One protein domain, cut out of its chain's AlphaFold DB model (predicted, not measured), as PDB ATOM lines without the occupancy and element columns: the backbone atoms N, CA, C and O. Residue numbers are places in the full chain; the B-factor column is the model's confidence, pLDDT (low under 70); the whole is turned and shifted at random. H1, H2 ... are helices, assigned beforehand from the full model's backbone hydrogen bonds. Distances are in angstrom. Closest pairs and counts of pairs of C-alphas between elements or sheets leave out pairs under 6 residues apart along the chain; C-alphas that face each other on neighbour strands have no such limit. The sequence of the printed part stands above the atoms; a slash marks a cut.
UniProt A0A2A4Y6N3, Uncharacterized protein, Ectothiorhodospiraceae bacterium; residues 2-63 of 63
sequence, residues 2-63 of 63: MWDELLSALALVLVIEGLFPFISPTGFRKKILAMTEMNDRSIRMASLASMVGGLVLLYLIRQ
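Overview. This is residues 2 to 63 of the 63 residues of an uncharacterized protein of Ectothiorhodospiraceae bacterium (UniProt A0A2A4Y6N3). The longest helix, H3, is one arm of an open U; H1 is the other arm, and the shorter H2 joins them across one end, leaving the middle empty. The printed part has 62 residues with three named helices, in the order H1, H2, H3, and no named strand: all helix. It is loose, with a radius of gyration of the C-alphas of 15.0 A, and flat, spanning 39 by 28 by 15 A.

Along the chain. Find C-alpha 40 at (-32.068, 4.909, -30.821); from there H3, residues 40 to 62, runs 32.5 A to C-alpha 62. H1, residues 2 to 23, runs 32.0 A from C-alpha 2 at (0.192, -5.706, -41.789). H2 is residues 25 to 36, 16.7 A.

Arrangement. H3 and H1 are apart. H3 and H2 are close but not clearly touching, at a steep tilt of 64 degrees, opposite ways; their closest C-alphas, Met 35 and Ile 43, are 7.7 A apart. H1, with residues 20 to 21 alone, and H2, with 27 to 28 alone, only just touch, only at the corner, with 3 pairs of C-alphas within 8 A; the closest, Pro 21 and Phe 28, are 5.7 A apart. They stand about perpendicular, 79 degrees. Each O i to N i+4 pair is within hydrogen-bond range in H2 and H3, and 16 of 18 in H1.

Size, cuts and confidence. The C-alphas farthest apart, Met 2 and Glu 37, are 40.3 A apart. The printed part has no cut, both links are tight, and residue 63 has pLDDT under 70.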
ATOM      1  N   MET A   2       1.600  -6.172 -41.882       73.81
ATOM      2  CA  MET A   2       0.192  -5.706 -41.789       73.81
ATOM      3  C   MET A   2      -0.490  -6.007 -40.438       73.81
ATOM      4  O   MET A   2      -1.366  -5.272 -39.993       73.81
ATOM      5  N   TRP A   3      -0.059  -7.075 -39.759       85.38
ATOM      6  CA  TRP A   3      -0.547  -7.428 -38.422       85.38
ATOM      7  C   TRP A   3      -0.072  -6.451 -37.342       85.38
ATOM      8  O   TRP A   3      -0.837  -6.146 -36.434       85.38
ATOM      9  N   ASP A   4       1.139  -5.905 -37.469       87.50
ATOM     10  CA  ASP A   4       1.684  -4.928 -36.519       87.50
ATOM     11  C   ASP A   4       0.946  -3.583 -36.599       87.50
ATOM     12  O   ASP A   4       0.665  -2.974 -35.567       87.50
ATOM     13  N   GLU A   5       0.561  -3.145 -37.805       85.94
ATOM     14  CA  GLU A   5      -0.286  -1.959 -38.006       85.94
ATOM     15  C   GLU A   5      -1.670  -2.141 -37.381       85.94
ATOM     16  O   GLU A   5      -2.145  -1.257 -36.668       85.94
ATOM     17  N   LEU A   6      -2.305  -3.299 -37.598       87.88
ATOM     18  CA  LEU A   6      -3.614  -3.595 -37.018       87.88
ATOM     19  C   LEU A   6      -3.551  -3.643 -35.486       87.88
ATOM     20  O   LEU A   6      -4.395  -3.053 -34.814       87.88
ATOM     21  N   LEU A   7      -2.537  -4.316 -34.934       91.81
ATOM     22  CA  LEU A   7      -2.316  -4.399 -33.490       91.81
ATOM     23  C   LEU A   7      -2.012  -3.025 -32.884       91.81
ATOM     24  O   LEU A   7      -2.523  -2.712 -31.813       91.81
ATOM     25  N   SER A   8      -1.246  -2.181 -33.579       92.50
ATOM     26  CA  SER A   8      -0.948  -0.816 -33.131       92.50
ATOM     27  C   SER A   8      -2.188   0.076 -33.161       92.50
ATOM     28  O   SER A   8      -2.450   0.794 -32.197       92.50
ATOM     29  N   ALA A   9      -2.995   0.003 -34.223       90.62
ATOM     30  CA  ALA A   9      -4.261   0.725 -34.305       90.62
ATOM     31  C   ALA A   9      -5.217   0.296 -33.180       90.62
ATOM     32  O   ALA A   9      -5.811   1.143 -32.515       90.62
ATOM     33  N   LEU A  10      -5.310  -1.010 -32.911       92.56
ATOM     34  CA  LEU A  10      -6.124  -1.545 -31.821       92.56
ATOM     35  C   LEU A  10      -5.609  -1.093 -30.444       92.56
ATOM     36  O   LEU A  10      -6.404  -0.702 -29.589       92.56
ATOM     37  N   ALA A  11      -4.290  -1.093 -30.238       93.94
ATOM     38  CA  ALA A  11      -3.671  -0.609 -29.008       93.94
ATOM     39  C   ALA A  11      -3.973   0.877 -28.769       93.94
ATOM     40  O   ALA A  11      -4.334   1.256 -27.657       93.94
ATOM     41  N   LEU A  12      -3.892   1.714 -29.807       93.19
ATOM     42  CA  LEU A  12      -4.223   3.137 -29.706       93.19
ATOM     43  C   LEU A  12      -5.701   3.357 -29.374       93.19
ATOM     44  O   LEU A  12      -6.001   4.184 -28.515       93.19
ATOM     45  N   VAL A  13      -6.617   2.595 -29.983       92.94
ATOM     46  CA  VAL A  13      -8.049   2.647 -29.640       92.94
ATOM     47  C   VAL A  13      -8.265   2.302 -28.167       92.94
ATOM     48  O   VAL A  13      -8.956   3.044 -27.478       92.94
ATOM     49  N   LEU A  14      -7.630   1.243 -27.657       92.75
ATOM     50  CA  LEU A  14      -7.730   0.848 -26.246       92.75
ATOM     51  C   LEU A  14      -7.167   1.907 -25.292       92.75
ATOM     52  O   LEU A  14      -7.777   2.188 -24.261       92.75
ATOM     53  N   VAL A  15      -6.024   2.513 -25.628       94.25
ATOM     54  CA  VAL A  15      -5.437   3.597 -24.830       94.25
ATOM     55  C   VAL A  15      -6.366   4.809 -24.805       94.25
ATOM     56  O   VAL A  15      -6.619   5.348 -23.733       94.25
ATOM     57  N   ILE A  16      -6.908   5.223 -25.954       90.69
ATOM     58  CA  ILE A  16      -7.802   6.385 -26.049       90.69
ATOM     59  C   ILE A  16      -9.128   6.122 -25.318       90.69
ATOM     60  O   ILE A  16      -9.555   6.958 -24.518       90.69
ATOM     61  N   GLU A  17      -9.744   4.956 -25.533       89.31
ATOM     62  CA  GLU A  17     -10.974   4.535 -24.848       89.31
ATOM     63  C   GLU A  17     -10.782   4.419 -23.333       89.31
ATOM     64  O   GLU A  17     -11.684   4.762 -22.578       89.31
ATOM     65  N   GLY A  18      -9.609   3.988 -22.858       89.38
ATOM     66  CA  GLY A  18      -9.294   3.902 -21.429       89.38
ATOM     67  C   GLY A  18      -8.909   5.241 -20.788       89.38
ATOM     68  O   GLY A  18      -9.161   5.457 -19.601       89.38
ATOM     69  N   LEU A  19      -8.334   6.169 -21.555       92.88
ATOM     70  CA  LEU A  19      -7.851   7.451 -21.038       92.88
ATOM     71  C   LEU A  19      -9.000   8.352 -20.569       92.88
ATOM     72  O   LEU A  19      -8.929   8.955 -19.497       92.88
ATOM     73  N   PHE A  20     -10.076   8.431 -21.352       84.75
ATOM     74  CA  PHE A  20     -11.234   9.265 -21.030       84.75
ATOM     75  C   PHE A  20     -11.937   8.883 -19.702       84.75
ATOM     76  O   PHE A  20     -12.131   9.772 -18.864       84.75
ATOM     77  N   PRO A  21     -12.279   7.604 -19.438       87.12
ATOM     78  CA  PRO A  21     -12.840   7.184 -18.156       87.12
ATOM     79  C   PRO A  21     -11.836   7.281 -17.002       87.12
ATOM     80  O   PRO A  21     -12.264   7.495 -15.868       87.12
ATOM     81  N   PHE A  22     -10.528   7.169 -17.267       91.44
ATOM     82  CA  PHE A  22      -9.487   7.315 -16.245       91.44
ATOM     83  C   PHE A  22      -9.346   8.765 -15.753       91.44
ATOM     84  O   PHE A  22      -9.278   8.999 -14.550       91.44
ATOM     85  N   ILE A  23      -9.354   9.748 -16.664       92.31
ATOM     86  CA  ILE A  23      -9.212  11.171 -16.310       92.31
ATOM     87  C   ILE A  23     -10.458  11.704 -15.589       92.31
ATOM     88  O   ILE A  23     -10.341  12.474 -14.636       92.31
ATOM     89  N   SER A  24     -11.665  11.342 -16.041       89.81
ATOM     90  CA  SER A  24     -12.907  11.839 -15.435       89.81
ATOM     91  C   SER A  24     -14.020  10.784 -15.440       89.81
ATOM     92  O   SER A  24     -14.902  10.805 -16.308       89.81
ATOM     93  N   PRO A  25     -14.060   9.895 -14.432       88.00
ATOM     94  CA  PRO A  25     -15.092   8.861 -14.347       88.00
ATOM     95  C   PRO A  25     -16.500   9.459 -14.199       88.00
ATOM     96  O   PRO A  25     -17.467   8.937 -14.757       88.00
ATOM     97  N   THR A  26     -16.630  10.590 -13.498       91.38
ATOM     98  CA  THR A  26     -17.908  11.295 -13.321       91.38
ATOM     99  C   THR A  26     -18.396  11.923 -14.628       91.38
ATOM    100  O   THR A  26     -19.575  11.805 -14.966       91.38
ATOM    101  N   GLY A  27     -17.498  12.553 -15.397       89.25
ATOM    102  CA  GLY A  27     -17.831  13.128 -16.702       89.25
ATOM    103  C   GLY A  27     -18.231  12.058 -17.718       89.25
ATOM    104  O   GLY A  27     -19.210  12.229 -18.446       89.25
ATOM    105  N   PHE A  28     -17.530  10.922 -17.711       89.38
ATOM    106  CA  PHE A  28     -17.860   9.769 -18.546       89.38
ATOM    107  C   PHE A  28     -19.230   9.174 -18.209       89.38
ATOM    108  O   PHE A  28     -20.061   9.020 -19.103       89.38
ATOM    109  N   ARG A  29     -19.528   8.941 -16.921       89.69
ATOM    110  CA  ARG A  29     -20.860   8.476 -16.488       89.69
ATOM    111  C   ARG A  29     -21.974   9.419 -16.927       89.69
ATOM    112  O   ARG A  29     -22.998   8.952 -17.414       89.69
ATOM    113  N   LYS A  30     -21.778  10.736 -16.795       92.25
ATOM    114  CA  LYS A  30     -22.774  11.728 -17.225       92.25
ATOM    115  C   LYS A  30     -23.014  11.679 -18.738       92.25
ATOM    116  O   LYS A  30     -24.160  11.768 -19.163       92.25
ATOM    117  N   LYS A  31     -21.959  11.504 -19.541       88.44
ATOM    118  CA  LYS A  31     -22.077  11.331 -20.998       88.44
ATOM    119  C   LYS A  31     -22.830  10.057 -21.377       88.44
ATOM    120  O   LYS A  31     -23.698  10.125 -22.237       88.44
ATOM    121  N   ILE A  32     -22.535   8.932 -20.721       89.12
ATOM    122  CA  ILE A  32     -23.267   7.677 -20.945       89.12
ATOM    123  C   ILE A  32     -24.746   7.853 -20.597       89.12
ATOM    124  O   ILE A  32     -25.594   7.488 -21.396       89.12
ATOM    125  N   LEU A  33     -25.060   8.457 -19.447       91.44
ATOM    126  CA  LEU A  33     -26.447   8.697 -19.037       91.44
ATOM    127  C   LEU A  33     -27.203   9.591 -20.025       91.44
ATOM    128  O   LEU A  33     -28.341   9.290 -20.365       91.44
ATOM    129  N   ALA A  34     -26.556  10.643 -20.531       88.50
ATOM    130  CA  ALA A  34     -27.143  11.496 -21.560       88.50
ATOM    131  C   ALA A  34     -27.401  10.735 -22.872       88.50
ATOM    132  O   ALA A  34     -28.383  11.011 -23.552       88.50
ATOM    133  N   MET A  35     -26.555   9.756 -23.226       87.38
ATOM    134  CA  MET A  35     -26.800   8.889 -24.383       87.38
ATOM    135  C   MET A  35     -28.011   7.979 -24.178       87.38
ATOM    136  O   MET A  35     -28.732   7.738 -25.138       87.38
ATOM    137  N   THR A  36     -28.279   7.510 -22.958       87.19
ATOM    138  CA  THR A  36     -29.462   6.683 -22.665       87.19
ATOM    139  C   THR A  36     -30.779   7.443 -22.831       87.19
ATOM    140  O   THR A  36     -31.817   6.827 -23.052       87.19
ATOM    141  N   GLU A  37     -30.753   8.773 -22.724       88.75
ATOM    142  CA  GLU A  37     -31.917   9.636 -22.964       88.75
ATOM    143  C   GLU A  37     -32.113   9.965 -24.456       88.75
ATOM    144  O   GLU A  37     -33.148  10.509 -24.848       88.75
ATOM    145  N   MET A  38     -31.141   9.637 -25.318       87.69
ATOM    146  CA  MET A  38     -31.248   9.841 -26.760       87.69
ATOM    147  C   MET A  38     -32.037   8.709 -27.420       87.69
ATOM    148  O   MET A  38     -31.865   7.535 -27.117       87.69
ATOM    149  N   ASN A  39     -32.861   9.064 -28.404       89.50
ATOM    150  CA  ASN A  39     -33.591   8.082 -29.200       89.50
ATOM    151  C   ASN A  39     -32.627   7.209 -30.030       89.50
ATOM    152  O   ASN A  39     -31.715   7.738 -30.678       89.50
ATOM    153  N   ASP A  40     -32.890   5.902 -30.111       89.94
ATOM    154  CA  ASP A  40     -32.068   4.909 -30.821       89.94
ATOM    155  C   ASP A  40     -31.721   5.328 -32.253       89.94
ATOM    156  O   ASP A  40     -30.614   5.100 -32.747       89.94
ATOM    157  N   ARG A  41     -32.661   5.984 -32.944       91.75
ATOM    158  CA  ARG A  41     -32.456   6.468 -34.314       91.75
ATOM    159  C   ARG A  41     -31.348   7.516 -34.398       91.75
ATOM    160  O   ARG A  41     -30.555   7.475 -35.336       91.75
ATOM    161  N   SER A  42     -31.289   8.435 -33.438       90.06
ATOM    162  CA  SER A  42     -30.273   9.490 -33.391       90.06
ATOM    163  C   SER A  42     -28.899   8.911 -33.078       90.06
ATOM    164  O   SER A  42     -27.930   9.278 -33.740       90.06
ATOM    165  N   ILE A  43     -28.828   7.954 -32.145       91.44
ATOM    166  CA  ILE A  43     -27.589   7.233 -31.825       91.44
ATOM    167  C   ILE A  43     -27.071   6.521 -33.077       91.44
ATOM    168  O   ILE A  43     -25.935   6.741 -33.483       91.44
ATOM    169  N   ARG A  44     -27.919   5.744 -33.764       92.19
ATOM    170  CA  ARG A  44     -27.527   5.028 -34.991       92.19
ATOM    171  C   ARG A  44     -27.049   5.972 -36.093       92.19
ATOM    172  O   ARG A  44     -26.060   5.666 -36.751       92.19
ATOM    173  N   MET A  45     -27.720   7.108 -36.287       94.50
ATOM    174  CA  MET A  45     -27.330   8.083 -37.309       94.50
ATOM    175  C   MET A  45     -25.975   8.730 -36.993       94.50
ATOM    176  O   MET A  45     -25.136   8.852 -37.882       94.50
ATOM    177  N   ALA A  46     -25.743   9.099 -35.729       91.56
ATOM    178  CA  ALA A  46     -24.469   9.654 -35.280       91.56
ATOM    179  C   ALA A  46     -23.328   8.635 -35.441       91.56
ATOM    180  O   ALA A  46     -22.272   8.966 -35.981       91.56
ATOM    181  N   SER A  47     -23.567   7.375 -35.062       90.06
ATOM    182  CA  SER A  47     -22.609   6.283 -35.247       90.06
ATOM    183  C   SER A  47     -22.300   6.032 -36.724       90.06
ATOM    184  O   SER A  47     -21.140   5.843 -37.082       90.06
ATOM    185  N   LEU A  48     -23.309   6.071 -37.603       95.06
ATOM    186  CA  LEU A  48     -23.115   5.945 -39.051       95.06
ATOM    187  C   LEU A  48     -22.282   7.097 -39.615       95.06
ATOM    188  O   LEU A  48     -21.338   6.848 -40.360       95.06
ATOM    189  N   ALA A  49     -22.585   8.339 -39.234       94.12
ATOM    190  CA  ALA A  49     -21.808   9.500 -39.659       94.12
ATOM    191  C   ALA A  49     -20.336   9.380 -39.226       94.12
ATOM    192  O   ALA A  49     -19.438   9.631 -40.028       94.12
ATOM    193  N   SER A  50     -20.083   8.918 -37.995       91.56
ATOM    194  CA  SER A  50     -18.725   8.671 -37.495       91.56
ATOM    195  C   SER A  50     -18.005   7.562 -38.267       91.56
ATOM    196  O   SER A  50     -16.827   7.712 -38.587       91.56
ATOM    197  N   MET A  51     -18.689   6.461 -38.593       94.31
ATOM    198  CA  MET A  51     -18.111   5.372 -39.391       94.31
ATOM    199  C   MET A  51     -17.740   5.836 -40.802       94.31
ATOM    200  O   MET A  51     -16.643   5.548 -41.276       94.31
ATOM    201  N   VAL A  52     -18.626   6.588 -41.461       96.25
ATOM    202  CA  VAL A  52     -18.374   7.134 -42.803       96.25
ATOM    203  C   VAL A  52     -17.227   8.142 -42.771       96.25
ATOM    204  O   VAL A  52     -16.332   8.063 -43.606       96.25
ATOM    205  N   GLY A  53     -17.198   9.043 -41.786       95.25
ATOM    206  CA  GLY A  53     -16.087   9.981 -41.608       95.25
ATOM    207  C   GLY A  53     -14.747   9.271 -41.400       95.25
ATOM    208  O   GLY A  53     -13.753   9.643 -42.020       95.25
ATOM    209  N   GLY A  54     -14.731   8.202 -40.595       90.31
ATOM    210  CA  GLY A  54     -13.551   7.357 -40.400       90.31
ATOM    211  C   GLY A  54     -13.086   6.671 -41.687       90.31
ATOM    212  O   GLY A  54     -11.896   6.680 -41.984       90.31
ATOM    213  N   LEU A  55     -14.016   6.140 -42.487       92.44
ATOM    214  CA  LEU A  55     -13.721   5.557 -43.801       92.44
ATOM    215  C   LEU A  55     -13.125   6.581 -44.769       92.44
ATOM    216  O   LEU A  55     -12.143   6.278 -45.442       92.44
ATOM    217  N   VAL A  56     -13.684   7.793 -44.818       94.06
ATOM    218  CA  VAL A  56     -13.171   8.882 -45.663       94.06
ATOM    219  C   VAL A  56     -11.765   9.291 -45.227       94.06
ATOM    220  O   VAL A  56     -10.882   9.404 -46.071       94.06
ATOM    221  N   LEU A  57     -11.522   9.462 -43.925       90.50
ATOM    222  CA  LEU A  57     -10.189   9.775 -43.400       90.50
ATOM    223  C   LEU A  57      -9.180   8.666 -43.695       90.50
ATOM    224  O   LEU A  57      -8.070   8.953 -44.128       90.50
ATOM    225  N   LEU A  58      -9.564   7.403 -43.499       88.25
ATOM    226  CA  LEU A  58      -8.698   6.263 -43.786       88.25
ATOM    227  C   LEU A  58      -8.370   6.187 -45.279       88.25
ATOM    228  O   LEU A  58      -7.226   5.924 -45.630       88.25
ATOM    229  N   TYR A  59      -9.340   6.477 -46.148       90.31
ATOM    230  CA  TYR A  59      -9.105   6.577 -47.584       90.31
ATOM    231  C   TYR A  59      -8.137   7.718 -47.922       90.31
ATOM    232  O   TYR A  59      -7.215   7.502 -48.691       90.31
ATOM    233  N   LEU A  60      -8.277   8.897 -47.308       89.38
ATOM    234  CA  LEU A  60      -7.380  10.035 -47.548       89.38
ATOM    235  C   LEU A  60      -5.951   9.822 -47.026       89.38
ATOM    236  O   LEU A  60      -5.009  10.306 -47.637       89.38
ATOM    237  N   ILE A  61      -5.785   9.142 -45.888       86.25
ATOM    238  CA  ILE A  61      -4.470   8.915 -45.260       86.25
ATOM    239  C   ILE A  61      -3.720   7.758 -45.930       86.25
ATOM    240  O   ILE A  61      -2.492   7.739 -45.926       86.25
ATOM    241  N   ARG A  62      -4.455   6.762 -46.436       78.31
ATOM    242  CA  ARG A  62      -3.903   5.504 -46.961       78.31
ATOM    243  C   ARG A  62      -3.982   5.381 -48.485       78.31
ATOM    244  O   ARG A  62      -3.670   4.307 -49.000       78.31
ATOM    245  N   GLN A  63      -4.428   6.437 -49.169       54.56
ATOM    246  CA  GLN A  63      -4.178   6.657 -50.597       54.56
ATOM    247  C   GLN A  63      -2.719   7.044 -50.836       54.56
ATOM    248  O   GLN A  63      -2.206   6.644 -51.903       54.56
TER     249      GLN A  63